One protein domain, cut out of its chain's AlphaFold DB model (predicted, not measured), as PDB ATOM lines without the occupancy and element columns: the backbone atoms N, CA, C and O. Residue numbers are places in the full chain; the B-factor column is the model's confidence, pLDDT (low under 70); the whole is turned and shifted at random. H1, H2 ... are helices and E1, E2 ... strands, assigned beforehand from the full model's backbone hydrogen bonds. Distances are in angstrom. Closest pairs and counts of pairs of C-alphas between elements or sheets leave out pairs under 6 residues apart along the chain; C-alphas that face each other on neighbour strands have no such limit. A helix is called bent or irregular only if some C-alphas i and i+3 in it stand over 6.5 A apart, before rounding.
ATOM      1  N   THR A 133     176.419 132.949 130.133       91.62
ATOM      2  CA  THR A 133     175.687 133.413 128.957       91.62
ATOM      3  C   THR A 133     176.641 133.703 127.810       91.62
ATOM      4  O   THR A 133     177.808 134.049 128.019       91.62
ATOM      5  N   ARG A 134     176.131 133.556 126.587       93.81
ATOM      6  CA  ARG A 134     176.794 134.054 125.388       93.81
ATOM      7  C   ARG A 134     176.322 135.480 125.147       93.81
ATOM      8  O   ARG A 134     175.121 135.726 125.102       93.81
ATOM      9  N   SER A 135     177.259 136.397 124.967       93.62
ATOM     10  CA  SER A 135     176.946 137.783 124.640       93.62
ATOM     11  C   SER A 135     177.949 138.348 123.648       93.62
ATOM     12  O   SER A 135     179.067 137.856 123.502       93.62
ATOM     13  N   TYR A 136     177.534 139.395 122.954       94.12
ATOM     14  CA  TYR A 136     178.265 140.006 121.864       94.12
ATOM     15  C   TYR A 136     178.617 141.446 122.203       94.12
ATOM     16  O   TYR A 136     177.777 142.225 122.661       94.12
ATOM     17  N   ARG A 137     179.864 141.815 121.921       93.56
ATOM     18  CA  ARG A 137     180.330 143.199 121.959       93.56
ATOM     19  C   ARG A 137     180.993 143.521 120.633       93.56
ATOM     20  O   ARG A 137     181.966 142.878 120.260       93.56
ATOM     21  N   ALA A 138     180.498 144.542 119.947       93.75
ATOM     22  CA  ALA A 138     181.150 145.071 118.761       93.75
ATOM     23  C   ALA A 138     181.782 146.423 119.085       93.75
ATOM     24  O   ALA A 138     181.148 147.283 119.698       93.75
ATOM     25  N   LEU A 139     183.033 146.613 118.676       93.62
ATOM     26  CA  LEU A 139     183.743 147.882 118.804       93.62
ATOM     27  C   LEU A 139     184.354 148.256 117.455       93.62
ATOM     28  O   LEU A 139     185.060 147.448 116.856       93.62
ATOM     29  N   ALA A 140     184.117 149.484 116.992       93.75
ATOM     30  CA  ALA A 140     184.881 150.048 115.885       93.75
ATOM     31  C   ALA A 140     186.228 150.534 116.431       93.75
ATOM     32  O   ALA A 140     186.254 151.499 117.194       93.75
ATOM     33  N   LEU A 141     187.326 149.875 116.073       93.75
ATOM     34  CA  LEU A 141     188.661 150.101 116.637       93.75
ATOM     35  C   LEU A 141     189.708 150.225 115.534       93.75
ATOM     36  O   LEU A 141     189.539 149.677 114.444       93.75
ATOM     37  N   THR A 142     190.812 150.903 115.839       94.25
ATOM     38  CA  THR A 142     192.062 150.691 115.097       94.25
ATOM     39  C   THR A 142     192.710 149.367 115.516       94.25
ATOM     40  O   THR A 142     192.420 148.826 116.586       94.25
ATOM     41  N   GLU A 143     193.631 148.846 114.706       95.25
ATOM     42  CA  GLU A 143     194.346 147.604 115.025       95.25
ATOM     43  C   GLU A 143     195.144 147.708 116.340       95.25
ATOM     44  O   GLU A 143     195.089 146.809 117.176       95.25
ATOM     45  N   ASP A 144     195.786 148.850 116.603       94.25
ATOM     46  CA  ASP A 144     196.479 149.120 117.872       94.25
ATOM     47  C   ASP A 144     195.522 149.172 119.076       94.25
ATOM     48  O   ASP A 144     195.864 148.809 120.209       94.25
ATOM     49  N   GLU A 145     194.303 149.674 118.870       92.69
ATOM     50  CA  GLU A 145     193.266 149.674 119.898       92.69
ATOM     51  C   GLU A 145     192.792 148.252 120.217       92.69
ATOM     52  O   GLU A 145     192.653 147.893 121.385       92.69
ATOM     53  N   TYR A 146     192.629 147.409 119.207       94.00
ATOM     54  CA  TYR A 146     192.323 146.003 119.427       94.00
ATOM     55  C   TYR A 146     193.485 145.262 120.112       94.00
ATOM     56  O   TYR A 146     193.291 144.601 121.131       94.00
ATOM     57  N   ASN A 147     194.720 145.461 119.647       94.50
ATOM     58  CA  ASN A 147     195.890 144.775 120.193       94.50
ATOM     59  C   ASN A 147     196.128 145.083 121.674       94.50
ATOM     60  O   ASN A 147     196.427 144.157 122.427       94.50
ATOM     61  N   LYS A 148     195.950 146.332 122.144       92.62
ATOM     62  CA  LYS A 148     196.100 146.559 123.598       92.62
ATOM     63  C   LYS A 148     194.930 146.015 124.423       92.62
ATOM     64  O   LYS A 148     195.165 145.696 125.575       92.62
ATOM     65  N   ILE A 149     193.725 145.836 123.863       92.56
ATOM     66  CA  ILE A 149     192.650 145.098 124.567       92.56
ATOM     67  C   ILE A 149     193.098 143.653 124.822       92.56
ATOM     68  O   ILE A 149     192.973 143.162 125.939       92.56
ATOM     69  N   LEU A 150     193.699 143.005 123.818       94.19
ATOM     70  CA  LEU A 150     194.246 141.655 123.974       94.19
ATOM     71  C   LEU A 150     195.396 141.603 124.990       94.19
ATOM     72  O   LEU A 150     195.462 140.675 125.785       94.19
ATOM     73  N   GLN A 151     196.287 142.598 124.990       94.19
ATOM     74  CA  GLN A 151     197.400 142.669 125.949       94.19
ATOM     75  C   GLN A 151     196.937 142.924 127.388       94.19
ATOM     76  O   GLN A 151     197.556 142.423 128.321       94.19
ATOM     77  N   GLN A 152     195.884 143.724 127.567       91.44
ATOM     78  CA  GLN A 152     195.298 144.030 128.875       91.44
ATOM     79  C   GLN A 152     194.408 142.901 129.403       91.44
ATOM     80  O   GLN A 152     194.038 142.928 130.571       91.44
ATOM     81  N   ASP A 153     194.048 141.944 128.547       94.19
ATOM     82  CA  ASP A 153     193.122 140.858 128.857       94.19
ATOM     83  C   ASP A 153     191.747 141.337 129.369       94.19
ATOM     84  O   ASP A 153     191.087 140.644 130.142       94.19
ATOM     85  N   SER A 154     191.301 142.532 128.950       91.44
ATOM     86  CA  SER A 154     190.063 143.157 129.438       91.44
ATOM     87  C   SER A 154     189.417 144.130 128.439       91.44
ATOM     88  O   SER A 154     190.102 144.804 127.663       91.44
ATOM     89  N   ILE A 155     188.081 144.241 128.476       89.62
ATOM     90  CA  ILE A 155     187.293 145.245 127.742       89.62
ATOM     91  C   ILE A 155     186.673 146.249 128.723       89.62
ATOM     92  O   ILE A 155     185.740 145.922 129.452       89.62
ATOM     93  N   HIS A 156     187.097 147.511 128.660       85.50
ATOM     94  CA  HIS A 156     186.521 148.590 129.473       85.50
ATOM     95  C   HIS A 156     185.236 149.207 128.851       85.50
ATOM     96  O   HIS A 156     185.133 149.254 127.620       85.50
ATOM     97  N   PRO A 157     184.313 149.783 129.659       74.56
ATOM     98  CA  PRO A 157     183.023 150.393 129.288       74.56
ATOM     99  C   PRO A 157     183.000 151.251 128.019       74.56
ATOM    100  O   PRO A 157     182.067 151.174 127.217       74.56
ATOM    101  N   THR A 158     184.063 152.014 127.762       65.69
ATOM    102  CA  THR A 158     184.177 152.871 126.568       65.69
ATOM    103  C   THR A 158     185.325 152.477 125.635       65.69
ATOM    104  O   THR A 158     185.863 153.332 124.936       65.69
ATOM    105  N   GLY A 159     185.758 151.210 125.639       56.56
ATOM    106  CA  GLY A 159     186.882 150.757 124.810       56.56
ATOM    107  C   GLY A 159     188.213 151.418 125.188       56.56
ATOM    108  O   GLY A 159     189.034 151.651 124.305       56.56
ATOM    109  N   ARG A 160     188.383 151.698 126.498       59.94
ATOM    110  CA  ARG A 160     189.417 152.493 127.213       59.94
ATOM    111  C   ARG A 160     188.892 153.837 127.699       59.94
ATOM    112  O   ARG A 160     189.168 154.892 127.122       59.94
ATOM    113  N   LEU A 161     188.146 153.789 128.798       61.31
ATOM    114  CA  LEU A 161     187.853 154.986 129.577       61.31
ATOM    115  C   LEU A 161     189.169 155.716 129.880       61.31
ATOM    116  O   LEU A 161     190.159 155.096 130.262       61.31
ATOM    117  N   LYS A 162     189.182 157.043 129.737       66.62
ATOM    118  CA  LYS A 162     190.290 157.891 130.208       66.62
ATOM    119  C   LYS A 162     190.201 158.097 131.729       66.62
ATOM    120  O   LYS A 162     190.293 159.225 132.199       66.62
ATOM    121  N   THR A 163     189.924 157.034 132.479       75.44
ATOM    122  CA  THR A 163     189.730 157.067 133.933       75.44
ATOM    123  C   THR A 163     190.256 155.782 134.563       75.44
ATOM    124  O   THR A 163     190.485 154.803 133.852       75.44
ATOM    125  N   THR A 164     190.477 155.792 135.876       75.31
ATOM    126  CA  THR A 164     190.942 154.615 136.618       75.31
ATOM    127  C   THR A 164     189.764 153.787 137.123       75.31
ATOM    128  O   THR A 164     188.632 154.271 137.174       75.31
ATOM    129  N   ARG A 165     190.032 152.539 137.511       74.38
ATOM    130  CA  ARG A 165     189.034 151.640 138.097       74.38
ATOM    131  C   ARG A 165     188.387 152.246 139.343       74.38
ATOM    132  O   ARG A 165     187.166 152.250 139.449       74.38
ATOM    133  N   GLU A 166     189.189 152.838 140.219       78.62
ATOM    134  CA  GLU A 166     188.738 153.442 141.476       78.62
ATOM    135  C   GLU A 166     187.741 154.573 141.210       78.62
ATOM    136  O   GLU A 166     186.752 154.715 141.921       78.62
ATOM    137  N   ASN A 167     187.946 155.349 140.140       80.38
ATOM    138  CA  ASN A 167     186.993 156.384 139.749       80.38
ATOM    139  C   ASN A 167     185.657 155.785 139.285       80.38
ATOM    140  O   ASN A 167     184.604 156.353 139.561       80.38
ATOM    141  N   VAL A 168     185.681 154.656 138.568       79.06
ATOM    142  CA  VAL A 168     184.460 153.954 138.136       79.06
ATOM    143  C   VAL A 168     183.706 153.401 139.349       79.06
ATOM    144  O   VAL A 168     182.494 153.582 139.446       79.06
ATOM    145  N   GLU A 169     184.412 152.794 140.301       79.56
ATOM    146  CA  GLU A 169     183.840 152.291 141.556       79.56
ATOM    147  C   GLU A 169     183.247 153.421 142.405       79.56
ATOM    148  O   GLU A 169     182.094 153.329 142.824       79.56
ATOM    149  N   GLN A 170     183.970 154.531 142.571       83.38
ATOM    150  CA  GLN A 170     183.471 155.721 143.269       83.38
ATOM    151  C   GLN A 170     182.216 156.294 142.612       83.38
ATOM    152  O   GLN A 170     181.319 156.770 143.302       83.38
ATOM    153  N   MET A 171     182.114 156.239 141.283       84.81
ATOM    154  CA  MET A 171     180.903 156.671 140.592       84.81
ATOM    155  C   MET A 171     179.708 155.778 140.905       84.81
ATOM    156  O   MET A 171     178.615 156.293 141.142       84.81
ATOM    157  N   VAL A 172     179.898 154.459 140.908       86.25
ATOM    158  CA  VAL A 172     178.832 153.527 141.282       86.25
ATOM    159  C   VAL A 172     178.443 153.742 142.750       86.25
ATOM    160  O   VAL A 172     177.257 153.846 143.036       86.25
ATOM    161  N   GLN A 173     179.413 153.939 143.649       85.81
ATOM    162  CA  GLN A 173     179.175 154.284 145.060       85.81
ATOM    163  C   GLN A 173     178.464 155.630 145.255       85.81
ATOM    164  O   GLN A 173     177.738 155.803 146.226       85.81
ATOM    165  N   GLN A 174     178.704 156.609 144.380       88.31
ATOM    166  CA  GLN A 174     178.114 157.944 144.487       88.31
ATOM    167  C   GLN A 174     176.673 157.988 143.968       88.31
ATOM    168  O   GLN A 174     175.867 158.794 144.442       88.31
ATOM    169  N   TYR A 175     176.376 157.221 142.920       87.88
ATOM    170  CA  TYR A 175     175.113 157.327 142.193       87.88
ATOM    171  C   TYR A 175     174.164 156.158 142.427       87.88
ATOM    172  O   TYR A 175     172.963 156.340 142.223       87.88
ATOM    173  N   GLY A 176     174.680 155.003 142.832       88.62
ATOM    174  CA  GLY A 176     173.926 153.769 142.961       88.62
ATOM    175  C   GLY A 176     173.692 153.091 141.614       88.62
ATOM    176  O   GLY A 176     173.639 153.726 140.551       88.62
ATOM    177  N   ILE A 177     173.530 151.769 141.652       88.81
ATOM    178  CA  ILE A 177     173.371 150.917 140.461       88.81
ATOM    179  C   ILE A 177     172.190 151.377 139.601       88.81
ATOM    180  O   ILE A 177     172.314 151.496 138.382       88.81
ATOM    181  N   TRP A 178     171.056 151.689 140.228       87.75
ATOM    182  CA  TRP A 178     169.846 152.121 139.540       87.75
ATOM    183  C   TRP A 178     170.071 153.346 138.667       87.75
ATOM    184  O   TRP A 178     169.717 153.357 137.487       87.75
ATOM    185  N   LYS A 179     170.694 154.380 139.237       86.94
ATOM    186  CA  LYS A 179     170.935 155.634 138.531       86.94
ATOM    187  C   LYS A 179     171.923 155.445 137.388       86.94
ATOM    188  O   LYS A 179     171.748 156.089 136.358       86.94
ATOM    189  N   ILE A 180     172.919 154.567 137.541       87.44
ATOM    190  CA  ILE A 180     173.828 154.196 136.450       87.44
ATOM    191  C   ILE A 180     173.049 153.561 135.291       87.44
ATOM    192  O   ILE A 180     173.157 154.036 134.159       87.44
ATOM    193  N   CYS A 181     172.218 152.552 135.565       83.94
ATOM    194  CA  CYS A 181     171.409 151.897 134.535       83.94
ATOM    195  C   CYS A 181     170.433 152.870 133.864       83.94
ATOM    196  O   CYS A 181     170.305 152.885 132.643       83.94
ATOM    197  N   HIS A 182     169.775 153.722 134.651       80.62
ATOM    198  CA  HIS A 182     168.867 154.740 134.135       80.62
ATOM    199  C   HIS A 182     169.604 155.769 133.264       80.62
ATOM    200  O   HIS A 182     169.153 156.110 132.174       80.62
ATOM    201  N   ALA A 183     170.759 156.268 133.714       80.88
ATOM    202  CA  ALA A 183     171.549 157.244 132.966       80.88
ATOM    203  C   ALA A 183     172.009 156.706 131.604       80.88
ATOM    204  O   ALA A 183     172.086 157.477 130.647       80.88
ATOM    205  N   ARG A 184     172.263 155.396 131.497       77.56
ATOM    206  CA  ARG A 184     172.612 154.735 130.233       77.56
ATOM    207  C   ARG A 184     171.509 154.862 129.183       77.56
ATOM    208  O   ARG A 184     171.820 155.172 128.033       77.56
ATOM    209  N   LEU A 185     170.239 154.704 129.573       70.44
ATOM    210  CA  LEU A 185     169.091 154.880 128.664       70.44
ATOM    211  C   LEU A 185     169.094 156.260 128.002       70.44
ATOM    212  O   LEU A 185     168.681 156.430 126.857       70.44
ATOM    213  N   TYR A 186     169.592 157.247 128.742       71.12
ATOM    214  CA  TYR A 186     169.629 158.645 128.358       71.12
ATOM    215  C   TYR A 186     171.065 159.136 128.197       71.12
ATOM    216  O   TYR A 186     171.382 160.257 128.596       71.12
ATOM    217  N   ILE A 187     171.944 158.331 127.590       68.44
ATOM    218  CA  ILE A 187     173.374 158.655 127.457       68.44
ATOM    219  C   ILE A 187     173.637 160.052 126.858       68.44
ATOM    220  O   ILE A 187     174.606 160.723 127.217       68.44
ATOM    221  N   GLY A 188     172.734 160.552 126.006       61.88
ATOM    222  CA  GLY A 188     172.793 161.908 125.447       61.88
ATOM    223  C   GLY A 188     172.561 163.047 126.452       61.88
ATOM    224  O   GLY A 188     172.969 164.175 126.188       61.88
ATOM    225  N   GLN A 189     171.950 162.774 127.607       69.81
ATOM    226  CA  GLN A 189     171.622 163.761 128.643       69.81
ATOM    227  C   GLN A 189     172.749 163.979 129.660       69.81
ATOM    228  O   GLN A 189     172.665 164.908 130.460       69.81
ATOM    229  N   ARG A 190     173.813 163.157 129.634       73.31
ATOM    230  CA  ARG A 190     174.989 163.284 130.522       73.31
ATOM    231  C   ARG A 190     174.626 163.355 132.014       73.31
ATOM    232  O   ARG A 190     175.208 164.132 132.766       73.31
ATOM    233  N   MET A 191     173.663 162.532 132.444       77.69
ATOM    234  CA  MET A 191     173.208 162.464 133.845       77.69
ATOM    235  C   MET A 191     174.318 162.062 134.829       77.69
ATOM    236  O   MET A 191     174.225 162.349 136.023       77.69
ATOM    237  N   VAL A 192     175.352 161.387 134.325       80.25
ATOM    238  CA  VAL A 192     176.583 161.043 135.036       80.25
ATOM    239  C   VAL A 192     177.793 161.520 134.218       80.25
ATOM    240  O   VAL A 192     177.697 161.579 132.988       80.25
ATOM    241  N   PRO A 193     178.928 161.866 134.858       77.75
ATOM    242  CA  PRO A 193     180.107 162.382 134.149       77.75
ATOM    243  C   PRO A 193     180.696 161.403 133.122       77.75
ATOM    244  O   PRO A 193     181.165 161.818 132.063       77.75
ATOM    245  N   TYR A 194     180.649 160.111 133.443       77.44
ATOM    246  CA  TYR A 194     181.098 158.996 132.617       77.44
ATOM    247  C   TYR A 194     180.116 157.839 132.752       77.44
ATOM    248  O   TYR A 194     179.390 157.747 133.736       77.44
ATOM    249  N   ASP A 195     180.116 156.940 131.781       79.38
ATOM    250  CA  ASP A 195     179.323 155.724 131.857       79.38
ATOM    251  C   ASP A 195     180.189 154.567 132.382       79.38
ATOM    252  O   ASP A 195     181.105 154.137 131.670       79.38
ATOM    253  N   PRO A 196     179.958 154.085 133.618       82.25
ATOM    254  CA  PRO A 196     180.704 152.968 134.187       82.25
ATOM    255  C   PRO A 196     180.199 151.608 133.680       82.25
ATOM    256  O   PRO A 196     180.726 150.574 134.093       82.25
ATOM    257  N   SER A 197     179.172 151.591 132.823       83.00
ATOM    258  CA  SER A 197     178.570 150.376 132.288       83.00
ATOM    259  C   SER A 197     179.044 150.062 130.871       83.00
ATOM    260  O   SER A 197     179.263 150.940 130.030       83.00
ATOM    261  N   LEU A 198     179.186 148.773 130.586       83.94
ATOM    262  CA  LEU A 198     179.463 148.255 129.257       83.94
ATOM    263  C   LEU A 198     178.219 147.545 128.717       83.94
ATOM    264  O   LEU A 198     177.790 146.535 129.273       83.94
ATOM    265  N   SER A 199     177.679 148.034 127.597       84.94
ATOM    266  CA  SER A 199     176.619 147.322 126.873       84.94
ATOM    267  C   SER A 199     177.139 146.043 126.225       84.94
ATOM    268  O   SER A 199     178.138 146.058 125.499       84.94
ATOM    269  N   LEU A 200     176.399 144.965 126.407       88.38
ATOM    270  CA  LEU A 200     176.527 143.685 125.731       88.38
ATOM    271  C   LEU A 200     175.198 143.354 125.067       88.38
ATOM    272  O   LEU A 200     174.158 143.852 125.482       88.38
ATOM    273  N   HIS A 201     175.220 142.505 124.049       87.75
ATOM    274  CA  HIS A 201     174.003 142.163 123.320       87.75
ATOM    275  C   HIS A 201     173.853 140.660 123.166       87.75
ATOM    276  O   HIS A 201     174.844 139.950 123.011       87.75
ATOM    277  N   ASP A 202     172.616 140.179 123.159       86.12
ATOM    278  CA  ASP A 202     172.325 138.769 122.874       86.12
ATOM    279  C   ASP A 202     172.376 138.461 121.377       86.12
ATOM    280  O   ASP A 202     172.628 137.324 120.980       86.12
ATOM    281  N   HIS A 203     172.223 139.494 120.544       86.25
ATOM    282  CA  HIS A 203     172.289 139.387 119.095       86.25
ATOM    283  C   HIS A 203     173.527 140.105 118.541       86.25
ATOM    284  O   HIS A 203     173.731 141.298 118.815       86.25
ATOM    285  N   PRO A 204     174.364 139.417 117.743       91.69
ATOM    286  CA  PRO A 204     175.541 140.027 117.136       91.69
ATOM    287  C   PRO A 204     175.183 141.149 116.154       91.69
ATOM    288  O   PRO A 204     175.965 142.088 115.981       91.69
ATOM    289  N   GLU A 205     174.012 141.079 115.524       89.50
ATOM    290  CA  GLU A 205     173.505 142.076 114.585       89.50
ATOM    291  C   GLU A 205     173.294 143.418 115.279       89.50
ATOM    292  O   GLU A 205     173.783 144.429 114.779       89.50
ATOM    293  N   THR A 206     172.667 143.429 116.461       84.50
ATOM    294  CA  THR A 206     172.450 144.645 117.267       84.50
ATOM    295  C   THR A 206     173.772 145.331 117.586       84.50
ATOM    296  O   THR A 206     173.965 146.507 117.267       84.50
ATOM    297  N   ALA A 207     174.719 144.571 118.147       89.31
ATOM    298  CA  ALA A 207     176.038 145.082 118.502       89.31
ATOM    299  C   ALA A 207     176.755 145.668 117.274       89.31
ATOM    300  O   ALA A 207     177.249 146.797 117.305       89.31
ATOM    301  N   THR A 208     176.780 144.913 116.172       92.00
ATOM    302  CA  THR A 208     177.458 145.309 114.929       92.00
ATOM    303  C   THR A 208     176.819 146.551 114.315       92.00
ATOM    304  O   THR A 208     177.526 147.449 113.859       92.00
ATOM    305  N   CYS A 209     175.491 146.642 114.341       86.88
ATOM    306  CA  CYS A 209     174.744 147.772 113.808       86.88
ATOM    307  C   CYS A 209     175.080 149.074 114.548       86.88
ATOM    308  O   CYS A 209     175.379 150.082 113.910       86.88
ATOM    309  N   ILE A 210     175.139 149.029 115.885       84.19
ATOM    310  CA  ILE A 210     175.572 150.164 116.716       84.19
ATOM    311  C   ILE A 210     177.021 150.549 116.389       84.19
ATOM    312  O   ILE A 210     177.320 151.722 116.154       84.19
ATOM    313  N   ALA A 211     177.928 149.569 116.332       89.94
ATOM    314  CA  ALA A 211     179.342 149.812 116.043       89.94
ATOM    315  C   ALA A 211     179.570 150.409 114.642       89.94
ATOM    316  O   ALA A 211     180.487 151.215 114.462       89.94
ATOM    317  N   LYS A 212     178.705 150.091 113.668       90.38
ATOM    318  CA  LYS A 212     178.743 150.649 112.307       90.38
ATOM    319  C   LYS A 212     178.737 152.173 112.289       90.38
ATOM    320  O   LYS A 212     179.444 152.767 111.478       90.38
ATOM    321  N   GLY A 213     178.007 152.812 113.207       87.25
ATOM    322  CA  GLY A 213     177.951 154.273 113.316       87.25
ATOM    323  C   GLY A 213     179.317 154.944 113.517       87.25
ATOM    324  O   GLY A 213     179.459 156.132 113.253       87.25
ATOM    325  N   TYR A 214     180.332 154.183 113.931       88.88
ATOM    326  CA  TYR A 214     181.681 154.670 114.212       88.88
ATOM    327  C   TYR A 214     182.712 154.286 113.139       88.88
ATOM    328  O   TYR A 214     183.866 154.703 113.234       88.88
ATOM    329  N   MET A 215     182.325 153.529 112.104       88.44
ATOM    330  CA  MET A 215     183.231 153.157 111.002       88.44
ATOM    331  C   MET A 215     183.609 154.335 110.102       88.44
ATOM    332  O   MET A 215     184.592 154.257 109.377       88.44
ATOM    333  N   SER A 216     182.856 155.438 110.142       88.38
ATOM    334  CA  SER A 216     183.214 156.660 109.413       88.38
ATOM    335  C   SER A 216     184.465 157.345 109.974       88.38
ATOM    336  O   SER A 216     184.992 158.264 109.349       88.38
ATOM    337  N   LEU A 217     184.926 156.946 111.164       88.62
ATOM    338  CA  LEU A 217     186.161 157.451 111.749       88.62
ATOM    339  C   LEU A 217     187.388 156.809 111.065       88.62
ATOM    340  O   LEU A 217     187.337 155.636 110.694       88.62
ATOM    341  N   PRO A 218     188.515 157.535 110.929       90.44
ATOM    342  CA  PRO A 218     189.684 157.044 110.199       90.44
ATOM    343  C   PRO A 218     190.250 155.727 110.744       90.44
ATOM    344  O   PRO A 218     190.404 155.568 111.954       90.44
ATOM    345  N   HIS A 219     190.633 154.829 109.829       92.62
ATOM    346  CA  HIS A 219     191.349 153.574 110.110       92.62
ATOM    347  C   HIS A 219     190.647 152.629 111.096       92.62
ATOM    348  O   HIS A 219     191.312 151.860 111.793       92.62
ATOM    349  N   ARG A 220     189.313 152.691 111.178       94.19
ATOM    350  CA  ARG A 220     188.535 151.813 112.052       94.19
ATOM    351  C   ARG A 220     187.940 150.636 111.295       94.19
ATOM    352  O   ARG A 220     187.395 150.797 110.209       94.19
ATOM    353  N   LYS A 221     187.988 149.479 111.944       95.88
ATOM    354  CA  LYS A 221     187.309 148.238 111.564       95.88
ATOM    355  C   LYS A 221     186.419 147.814 112.723       95.88
ATOM    356  O   LYS A 221     186.712 148.162 113.870       95.88
ATOM    357  N   ILE A 222     185.342 147.078 112.467       96.56
ATOM    358  CA  ILE A 222     184.532 146.540 113.569       96.56
ATOM    359  C   ILE A 222     185.103 145.199 114.001       96.56
ATOM    360  O   ILE A 222     185.198 144.278 113.198       96.56
ATOM    361  N   TYR A 223     185.387 145.071 115.292       96.81
ATOM    362  CA  TYR A 223     185.697 143.810 115.950       96.81
ATOM    363  C   TYR A 223     184.459 143.357 116.718       96.81
ATOM    364  O   TYR A 223     184.147 143.898 117.782       96.81
ATOM    365  N   LEU A 224     183.731 142.393 116.158       97.31
ATOM    366  CA  LEU A 224     182.620 141.718 116.819       97.31
ATOM    367  C   LEU A 224     183.171 140.544 117.627       97.31
ATOM    368  O   LEU A 224     183.594 139.532 117.067       97.31
ATOM    369  N   MET A 225     183.154 140.700 118.944       97.06
ATOM    370  CA  MET A 225     183.621 139.725 119.919       97.06
ATOM    371  C   MET A 225     182.430 138.938 120.461       97.06
ATOM    372  O   MET A 225     181.503 139.514 121.034       97.06
ATOM    373  N   GLU A 226     182.464 137.621 120.275       97.50
ATOM    374  CA  GLU A 226     181.571 136.667 120.928       97.50
ATOM    375  C   GLU A 226     182.210 136.215 122.239       97.50
ATOM    376  O   GLU A 226     183.330 135.694 122.250       97.50
ATOM    377  N   LEU A 227     181.497 136.422 123.340       96.38
ATOM    378  CA  LEU A 227     181.994 136.243 124.695       96.38
ATOM    379  C   LEU A 227     181.132 135.231 125.448       96.38
ATOM    380  O   LEU A 227     179.906 135.251 125.338       96.38
ATOM    381  N   GLN A 228     181.769 134.390 126.259       95.56
ATOM    382  CA  GLN A 228     181.107 133.531 127.234       95.56
ATOM    383  C   GLN A 228     181.416 134.022 128.651       95.56
ATOM    384  O   GLN A 228     182.485 133.760 129.208       95.56
ATOM    385  N   ILE A 229     180.459 134.723 129.253       92.94
ATOM    386  CA  ILE A 229     180.634 135.390 130.548       92.94
ATOM    387  C   ILE A 229     179.727 134.775 131.614       92.94
ATOM    388  O   ILE A 229     178.633 134.305 131.286       92.94
ATOM    389  N   PRO A 230     180.135 134.765 132.891       93.69
ATOM    390  CA  PRO A 230     179.232 134.412 133.976       93.69
ATOM    391  C   PRO A 230     178.016 135.335 134.002       93.69
ATOM    392  O   PRO A 230     178.156 136.558 134.004       93.69
ATOM    393  N   LEU A 231     176.807 134.771 134.046       92.62
ATOM    394  CA  LEU A 231     175.590 135.588 134.005       92.62
ATOM    395  C   LEU A 231     175.445 136.473 135.258       92.62
ATOM    396  O   LEU A 231     174.820 137.529 135.204       92.62
ATOM    397  N   ILE A 232     176.078 136.071 136.362       93.00
ATOM    398  CA  ILE A 232     176.159 136.833 137.614       93.00
ATOM    399  C   ILE A 232     176.926 138.164 137.477       93.00
ATOM    400  O   ILE A 232     176.728 139.059 138.289       93.00
ATOM    401  N   GLU A 233     177.773 138.336 136.457       90.62
ATOM    402  CA  GLU A 233     178.481 139.605 136.193       90.62
ATOM    403  C   GLU A 233     177.647 140.597 135.377       90.62
ATOM    404  O   GLU A 233     177.969 141.781 135.280       90.62
ATOM    405  N   VAL A 234     176.555 140.116 134.788       90.00
ATOM    406  CA  VAL A 234     175.640 140.925 133.995       90.00
ATOM    407  C   VAL A 234     174.514 141.417 134.885       90.00
ATOM    408  O   VAL A 234     173.947 140.646 135.653       90.00
ATOM    409  N   LEU A 235     174.101 142.667 134.736       88.88
ATOM    410  CA  LEU A 235     172.924 143.214 135.398       88.88
ATOM    411  C   LEU A 235     171.640 142.537 134.896       88.88
ATOM    412  O   LEU A 235     171.477 142.232 133.716       88.88
ATOM    413  N   GLY A 236     170.740 142.247 135.827       86.00
ATOM    414  CA  GLY A 236     169.447 141.614 135.585       86.00
ATOM    415  C   GLY A 236     168.332 142.582 135.231       86.00
ATOM    416  O   GLY A 236     167.323 142.131 134.696       86.00
ATOM    417  N   PHE A 237     168.520 143.881 135.490       80.69
ATOM    418  CA  PHE A 237     167.544 144.884 135.099       80.69
ATOM    419  C   PHE A 237     167.434 144.943 133.586       80.69
ATOM    420  O   PHE A 237     168.411 145.140 132.863       80.69
ATOM    421  N   LYS A 238     166.198 144.781 133.142       74.44
ATOM    422  CA  LYS A 238     165.742 145.122 131.814       74.44
ATOM    423  C   LYS A 238     165.371 146.585 131.803       74.44
ATOM    424  O   LYS A 238     165.239 147.251 132.828       74.44
ATOM    425  N   VAL A 239     165.140 147.095 130.613       68.31
ATOM    426  CA  VAL A 239     164.916 148.529 130.496       68.31
ATOM    427  C   VAL A 239     163.530 148.959 130.874       68.31
ATOM    428  O   VAL A 239     163.377 150.044 131.417       68.31
ATOM    429  N   LYS A 240     162.537 148.092 130.716       71.50
ATOM    430  CA  LYS A 240     161.245 148.337 131.347       71.50
ATOM    431  C   LYS A 240     161.336 148.484 132.865       71.50
ATOM    432  O   LYS A 240     160.477 149.138 133.436       71.50
ATOM    433  N   ASP A 241     162.355 147.897 133.494       75.00
ATOM    434  CA  ASP A 241     162.541 148.035 134.928       75.00
ATOM    435  C   ASP A 241     163.007 149.475 135.192       75.00
ATOM    436  O   ASP A 241     162.386 150.179 135.975       75.00
ATOM    437  N   VAL A 242     164.011 149.963 134.449       73.25
ATOM    438  CA  VAL A 242     164.634 151.293 134.640       73.25
ATOM    439  C   VAL A 242     163.977 152.476 133.914       73.25
ATOM    440  O   VAL A 242     164.345 153.615 134.183       73.25
ATOM    441  N   SER A 243     163.044 152.267 132.987       68.38
ATOM    442  CA  SER A 243     162.428 153.338 132.189       68.38
ATOM    443  C   SER A 243     161.138 153.850 132.829       68.38
ATOM    444  O   SER A 243     160.197 153.093 133.039       68.38
ATOM    445  N   TYR A 244     161.032 155.168 133.032       60.97
ATOM    446  CA  TYR A 244     159.793 155.818 133.497       60.97
ATOM    447  C   TYR A 244     158.724 155.973 132.409       60.97
ATOM    448  O   TYR A 244     157.592 156.363 132.697       60.97
ATOM    449  N   THR A 245     159.064 155.698 131.149       56.62
ATOM    450  CA  THR A 245     158.128 155.796 130.026       56.62
ATOM    451  C   THR A 245     157.940 154.428 129.381       56.62
ATOM    452  O   THR A 245     158.943 153.830 128.979       56.62
ATOM    453  N   PRO A 246     156.698 153.936 129.213       49.66
ATOM    454  CA  PRO A 246     156.431 152.738 128.428       49.66
ATOM    455  C   PRO A 246     156.669 153.063 126.948       49.66
ATOM    456  O   PRO A 246     155.752 153.415 126.208       49.66
ATOM    457  N   GLN A 247     157.926 153.037 126.506       52.34
ATOM    458  CA  GLN A 247     158.249 153.202 125.095       52.34
ATOM    459  C   GLN A 247     158.011 151.869 124.394       52.34
ATOM    460  O   GLN A 247     158.689 150.886 124.661       52.34
ATOM    461  N   LYS A 248     157.033 151.840 123.480       50.62
ATOM    462  CA  LYS A 248     156.669 150.641 122.707       50.62
ATOM    463  C   LYS A 248     157.747 150.190 121.710       50.62
ATOM    464  O   LYS A 248     157.595 149.124 121.127       50.62
ATOM    465  N   ARG A 249     158.772 151.007 121.443       55.19
ATOM    466  CA  ARG A 249     159.883 150.714 120.521       55.19
ATOM    467  C   ARG A 249     161.052 151.605 120.889       55.19
ATOM    468  O   ARG A 249     160.871 152.823 120.923       55.19
ATOM    469  N   TRP A 250     162.213 151.043 121.158       51.12
ATOM    470  CA  TRP A 250     163.286 151.794 121.790       51.12
ATOM    471  C   TRP A 250     164.583 151.798 120.960       51.12
ATOM    472  O   TRP A 250     165.338 152.768 121.040       51.12
ATOM    473  N   PHE A 251     164.772 150.881 120.001       58.84
ATOM    474  CA  PHE A 251     165.944 150.899 119.127       58.84
ATOM    475  C   PHE A 251     165.630 150.631 117.646       58.84
ATOM    476  O   PHE A 251     165.453 149.495 117.196       58.84
ATOM    477  N   TYR A 252     165.637 151.720 116.868       61.81
ATOM    478  CA  TYR A 252     165.635 151.714 115.405       61.81
ATOM    479  C   TYR A 252     166.968 152.228 114.875       61.81
ATOM    480  O   TYR A 252     167.312 153.395 115.072       61.81
ATOM    481  N   PHE A 253     167.704 151.388 114.151       58.06
ATOM    482  CA  PHE A 253     168.944 151.807 113.505       58.06
ATOM    483  C   PHE A 253     169.079 151.167 112.128       58.06
ATOM    484  O   PHE A 253     168.875 149.969 111.957       58.06
ATOM    485  N   GLY A 254     169.405 151.976 111.114       58.62
ATOM    486  CA  GLY A 254     169.641 151.472 109.757       58.62
ATOM    487  C   GLY A 254     168.463 150.695 109.154       58.62
ATOM    488  O   GLY A 254     168.691 149.718 108.450       58.62
ATOM    489  N   LYS A 255     167.220 151.117 109.432       64.94
ATOM    490  CA  LYS A 255     165.966 150.442 109.036       64.94
ATOM    491  C   LYS A 255     165.621 149.145 109.776       64.94
ATOM    492  O   LYS A 255     164.611 148.528 109.455       64.94
ATOM    493  N   ILE A 256     166.394 148.768 110.792       64.00
ATOM    494  CA  ILE A 256     166.136 147.590 111.622       64.00
ATOM    495  C   ILE A 256     165.549 148.024 112.965       64.00
ATOM    496  O   ILE A 256     166.097 148.917 113.613       64.00
ATOM    497  N   TRP A 257     164.467 147.366 113.388       64.38
ATOM    498  CA  TRP A 257     163.978 147.405 114.767       64.38
ATOM    499  C   TRP A 257     164.586 146.230 115.526       64.38
ATOM    500  O   TRP A 257     164.417 145.084 115.116       64.38
ATOM    501  N   PHE A 258     165.318 146.506 116.601       59.66
ATOM    502  CA  PHE A 258     165.990 145.454 117.374       59.66
ATOM    503  C   PHE A 258     165.227 145.056 118.642       59.66
ATOM    504  O   PHE A 258     165.682 144.177 119.368       59.66
ATOM    505  N   ASP A 259     164.079 145.680 118.912       57.19
ATOM    506  CA  ASP A 259     163.376 145.535 120.188       57.19
ATOM    507  C   ASP A 259     161.854 145.717 120.107       57.19
ATOM    508  O   ASP A 259     161.196 145.835 121.136       57.19
ATOM    509  N   SER A 260     161.253 145.710 118.912       47.06
ATOM    510  CA  SER A 260     159.798 145.879 118.798       47.06
ATOM    511  C   SER A 260     158.998 144.733 119.437       47.06
ATOM    512  O   SER A 260     157.787 144.871 119.584       47.06
ATOM    513  N   PHE A 261     159.657 143.624 119.809       48.47
ATOM    514  CA  PHE A 261     159.026 142.417 120.356       48.47
ATOM    515  C   PHE A 261     159.808 141.723 121.495       48.47
ATOM    516  O   PHE A 261     159.263 140.806 122.102       48.47
ATOM    517  N   ASP A 262     161.055 142.120 121.799       52.38
ATOM    518  CA  ASP A 262     161.865 141.480 122.852       52.38
ATOM    519  C   ASP A 262     162.789 142.490 123.559       52.38
ATOM    520  O   ASP A 262     163.795 142.945 123.018       52.38
ATOM    521  N   GLU A 263     162.442 142.842 124.797       53.69
ATOM    522  CA  GLU A 263     163.198 143.758 125.665       53.69
ATOM    523  C   GLU A 263     164.524 143.152 126.179       53.69
ATOM    524  O   GLU A 263     165.232 143.793 126.957       53.69
ATOM    525  N   ALA A 264     164.848 141.899 125.826       57.72
ATOM    526  CA  ALA A 264     166.004 141.166 126.347       57.72
ATOM    527  C   ALA A 264     167.302 141.334 125.532       57.72
ATOM    528  O   ALA A 264     168.303 140.703 125.865       57.72
ATOM    529  N   THR A 265     167.319 142.154 124.476       64.00
ATOM    530  CA  THR A 265     168.432 142.161 123.508       64.00
ATOM    531  C   THR A 265     169.698 142.877 123.982       64.00
ATOM    532  O   THR A 265     170.775 142.619 123.435       64.00
ATOM    533  N   GLU A 266     169.603 143.738 124.998       73.94
ATOM    534  CA  GLU A 266     170.733 144.444 125.605       73.94
ATOM    535  C   GLU A 266     170.935 144.037 127.071       73.94
ATOM    536  O   GLU A 266     170.003 143.861 127.855       73.94
ATOM    537  N   ARG A 267     172.205 143.888 127.426       81.50
ATOM    538  CA  ARG A 267     172.729 143.503 128.729       81.50
ATOM    539  C   ARG A 267     173.773 144.520 129.153       81.50
ATOM    540  O   ARG A 267     174.417 145.139 128.313       81.50
ATOM    541  N   TYR A 268     174.005 144.632 130.453       84.81
ATOM    542  CA  TYR A 268     175.000 145.556 130.988       84.81
ATOM    543  C   TYR A 268     175.929 144.834 131.947       84.81
ATOM    544  O   TYR A 268     175.467 144.051 132.771       84.81
ATOM    545  N   THR A 269     177.222 145.121 131.876       86.56
ATOM    546  CA  THR A 269     178.154 144.843 132.974       86.56
ATOM    547  C   THR A 269     178.616 146.164 133.564       86.56
ATOM    548  O   THR A 269     178.652 147.183 132.872       86.56
ATOM    549  N   LEU A 270     178.944 146.167 134.851       83.25
ATOM    550  CA  LEU A 270     179.642 147.290 135.465       83.25
ATOM    551  C   LEU A 270     181.152 147.066 135.326       83.25
ATOM    552  O   LEU A 270     181.613 145.927 135.290       83.25
ATOM    553  N   TYR A 271     181.911 148.156 135.286       83.75
ATOM    554  CA  TYR A 271     183.374 148.187 135.399       83.75
ATOM    555  C   TYR A 271     184.165 147.754 134.169       83.75
ATOM    556  O   TYR A 271     184.913 148.576 133.647       83.75
ATOM    557  N   GLU A 272     184.046 146.500 133.728       87.12
ATOM    558  CA  GLU A 272     184.757 145.921 132.577       87.12
ATOM    559  C   GLU A 272     184.316 144.471 132.298       87.12
ATOM    560  O   GLU A 272     183.494 143.903 133.015       87.12
ATOM    561  N   ILE A 273     184.862 143.867 131.238       90.19
ATOM    562  CA  ILE A 273     184.911 142.410 131.063       90.19
ATOM    563  C   ILE A 273     186.372 141.975 131.216       90.19
ATOM    564  O   ILE A 273     187.118 142.114 130.244       90.19
ATOM    565  N   PRO A 274     186.780 141.433 132.374       90.75
ATOM    566  CA  PRO A 274     188.130 140.907 132.580       90.75
ATOM    567  C   PRO A 274     188.300 139.525 131.930       90.75
ATOM    568  O   PRO A 274     187.325 138.916 131.491       90.75
ATOM    569  N   PHE A 275     189.521 138.990 131.955       94.12
ATOM    570  CA  PHE A 275     189.859 137.620 131.544       94.12
ATOM    571  C   PHE A 275     189.455 137.295 130.102       94.12
ATOM    572  O   PHE A 275     188.896 136.227 129.817       94.12
ATOM    573  N   LEU A 276     189.689 138.230 129.182       94.12
ATOM    574  CA  LEU A 276     189.253 138.110 127.795       94.12
ATOM    575  C   LEU A 276     189.769 136.821 127.134       94.12
ATOM    576  O   LEU A 276     189.016 136.148 126.445       94.12
ATOM    577  N   SER A 277     190.998 136.414 127.417       94.56
ATOM    578  CA  SER A 277     191.645 135.178 126.974       94.56
ATOM    579  C   SER A 277     190.870 133.913 127.357       94.56
ATOM    580  O   SER A 277     190.903 132.930 126.618       94.56
ATOM    581  N   LYS A 278     190.141 133.940 128.481       93.62
ATOM    582  CA  LYS A 278     189.289 132.838 128.960       93.62
ATOM    583  C   LYS A 278     187.856 132.918 128.430       93.62
ATOM    584  O   LYS A 278     187.158 131.909 128.414       93.62
ATOM    585  N   ARG A 279     187.391 134.114 128.059       95.00
ATOM    586  CA  ARG A 279     185.977 134.395 127.745       95.00
ATOM    587  C   ARG A 279     185.706 134.577 126.261       95.00
ATOM    588  O   ARG A 279     184.568 134.408 125.829       95.00
ATOM    589  N   LEU A 280     186.713 134.969 125.493       96.69
ATOM    590  CA  LEU A 280     186.601 135.246 124.073       96.69
ATOM    591  C   LEU A 280     186.502 133.941 123.293       96.69
ATOM    592  O   LEU A 280     187.456 133.178 123.199       96.69
ATOM    593  N   MET A 281     185.333 133.713 122.705       97.31
ATOM    594  CA  MET A 281     185.051 132.512 121.923       97.31
ATOM    595  C   MET A 281     185.438 132.703 120.462       97.31
ATOM    596  O   MET A 281     186.001 131.813 119.824       97.31
ATOM    597  N   LYS A 282     185.094 133.868 119.908       97.69
ATOM    598  CA  LYS A 282     185.281 134.171 118.491       97.69
ATOM    599  C   LYS A 282     185.381 135.671 118.271       97.69
ATOM    600  O   LYS A 282     184.690 136.449 118.924       97.69
ATOM    601  N   VAL A 283     186.185 136.057 117.286       97.81
ATOM    602  CA  VAL A 283     186.204 137.417 116.746       97.81
ATOM    603  C   VAL A 283     185.872 137.362 115.268       97.81
ATOM    604  O   VAL A 283     186.469 136.595 114.513       97.81
ATOM    605  N   ARG A 284     184.908 138.180 114.855       98.12
ATOM    606  CA  ARG A 284     184.674 138.511 113.451       98.12
ATOM    607  C   ARG A 284     185.104 139.955 113.233       98.12
ATOM    608  O   ARG A 284     184.708 140.834 113.993       98.12
ATOM    609  N   VAL A 285     185.907 140.176 112.201       98.00
ATOM    610  CA  VAL A 285     186.352 141.509 111.796       98.00
ATOM    611  C   VAL A 285     185.553 141.923 110.569       98.00
ATOM    612  O   VAL A 285     185.380 141.106 109.668       98.00
ATOM    613  N   PHE A 286     185.056 143.157 110.573       97.75
ATOM    614  CA  PHE A 286     184.459 143.797 109.406       97.75
ATOM    615  C   PHE A 286     185.355 144.945 108.959       97.75
ATOM    616  O   PHE A 286     185.551 145.914 109.702       97.75
ATOM    617  N   GLU A 287     185.906 144.805 107.763       96.12
ATOM    618  CA  GLU A 287     186.872 145.728 107.166       96.12
ATOM    619  C   GLU A 287     186.198 147.008 106.666       96.12
ATOM    620  O   GLU A 287     186.764 148.098 106.762       96.12
ATOM    621  N   ASP A 288     184.961 146.895 106.180       94.00
ATOM    622  CA  ASP A 288     184.211 148.014 105.627       94.00
ATOM    623  C   ASP A 288     182.696 147.915 105.872       94.00
ATOM    624  O   ASP A 288     182.161 146.948 106.419       94.00
ATOM    625  N   SER A 289     181.984 148.978 105.489       91.88
ATOM    626  CA  SER A 289     180.534 149.062 105.672       91.88
ATOM    627  C   SER A 289     179.745 148.072 104.812       91.88
ATOM    628  O   SER A 289     178.628 147.740 105.198       91.88
ATOM    629  N   ASN A 290     180.277 147.601 103.680       93.38
ATOM    630  CA  ASN A 290     179.578 146.644 102.820       93.38
ATOM    631  C   ASN A 290     179.548 145.261 103.472       93.38
ATOM    632  O   ASN A 290     178.510 144.603 103.454       93.38
ATOM    633  N   GLU A 291     180.644 144.838 104.105       96.00
ATOM    634  CA  GLU A 291     180.668 143.591 104.878       96.00
ATOM    635  C   GLU A 291     179.644 143.609 106.018       96.00
ATOM    636  O   GLU A 291     178.950 142.616 106.254       96.00
ATOM    637  N   VAL A 292     179.503 144.756 106.691       93.88
ATOM    638  CA  VAL A 292     178.480 144.946 107.727       93.88
ATOM    639  C   VAL A 292     177.075 144.843 107.142       93.88
ATOM    640  O   VAL A 292     176.237 144.146 107.706       93.88
ATOM    641  N   GLU A 293     176.799 145.506 106.017       91.56
ATOM    642  CA  GLU A 293     175.481 145.432 105.375       91.56
ATOM    643  C   GLU A 293     175.129 144.002 104.964       91.56
ATOM    644  O   GLU A 293     174.037 143.538 105.279       91.56
ATOM    645  N   ASN A 294     176.072 143.275 104.362       94.38
ATOM    646  CA  ASN A 294     175.882 141.874 103.987       94.38
ATOM    647  C   ASN A 294     175.579 140.990 105.204       94.38
ATOM    648  O   ASN A 294     174.754 140.083 105.122       94.38
ATOM    649  N   PHE A 295     176.223 141.256 106.341       94.56
ATOM    650  CA  PHE A 295     175.962 140.531 107.581       94.56
ATOM    651  C   PHE A 295     174.591 140.853 108.191       94.56
ATOM    652  O   PHE A 295     173.934 139.954 108.707       94.56
ATOM    653  N   LEU A 296     174.148 142.110 108.120       90.00
ATOM    654  CA  LEU A 296     172.858 142.546 108.666       90.00
ATOM    655  C   LEU A 296     171.667 142.214 107.754       90.00
ATOM    656  O   LEU A 296     170.526 142.226 108.223       90.00
TER     657      LEU A 296
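This is residues 133 to 296 of the 330 residues of an uncharacterized protein of Naegleria fowleri (UniProt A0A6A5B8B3). A strongly twisted sheet of three strands, E1, E3 and E5, has helix H3 on one face and helix H1 on the other, while H6 packs on H3. Beside it, next to E1, runs a two-stranded ribbon, E2 and E4, with H2b, the second arm of a sharply bent helix, packed on E2 and H4 packed on H2b. The 164 printed residues hold six named helices and five named strands, in the order E1 H1 H2 E2 H3 E3 H4 E4 H5 E5 H6; both sheets, E1 - E3 - E5 and E2 - E4, are antiparallel, and the class is mixed, helices and strands. The whole is compact, with a radius of gyration of the C-alphas of 15.5 A and spans of 38 by 37 by 29 A.

In the larger sheet, E3, residues 221 to 230, is the inner strand between E1, residues 133 to 141, and E5, residues 280 to 286. N 225 and O 137 are 2.8 A apart, and N 224 and O 284 are 2.8 A apart, both within hydrogen-bond range. H3, residues 204 to 212, is on the sheet at a height of 7.7 A, over E1 and along the strands, at 18 degrees to E1 on the local plane; its closest C-alpha pair with E1 is Ala 138 and Ala 207, 5.1 A. H1, residues 143 to 152, is on the opposite face at a height of 9.4 A, only just over E1, on which 3 of its 10 C-alphas fall. H6, residues 289 to 296, touches H3 at a shallow tilt of 23 degrees, opposite ways; their closest C-alphas, Glu 205 and Leu 296, are 6.0 A apart. H5, residues 276 to 279, is on the sheet but over none of its strands; it is close to H1 but not clearly touching, with C-alphas Leu 150 and Leu 276 at 7.2 A. E2, residues 197 to 201, and E4, residues 266 to 270, are antiparallel neighbours, with N 200 and O 267 at 2.8 A, within hydrogen-bond range. The closest C-alphas of E1 and E2 are Tyr 136 and His 201, 5.0 A. H2, residues 165 to 185, was assigned as one helix by its hydrogen bonds but is bent, C-alphas 174 and 177 being 9.4 A apart; its arms H2a, residues 165 to 174, and H2b, residues 177 to 185, are about perpendicular at 79 degrees. H2b touches H4, residues 239 to 242, with C-alphas His 182 and Val 242 closest at 5.5 A. Every O i to N i+4 pair is within hydrogen-bond range in H1, H2a, H3 and H6, and 4 of 5 are in H2b; H4 and H5 are too short for such a pair.

E1 begins at C-alpha 133, (175.687, 133.413, 128.957), and is 24.5 A long; E3 measures 27.5 A and E5 17.1 A. H6 ends at C-alpha 296, (172.858, 142.546, 108.666).

The two C-alphas farthest apart, Gln 174 and Asn 294, are 43.6 A apart, and the printed part has no cut. The links H1 to H2, H2 to E2 and H4 to E4 are long. The mean pLDDT of the printed part is 82.7, with 32 residues under 70, among them residues 243 to 265.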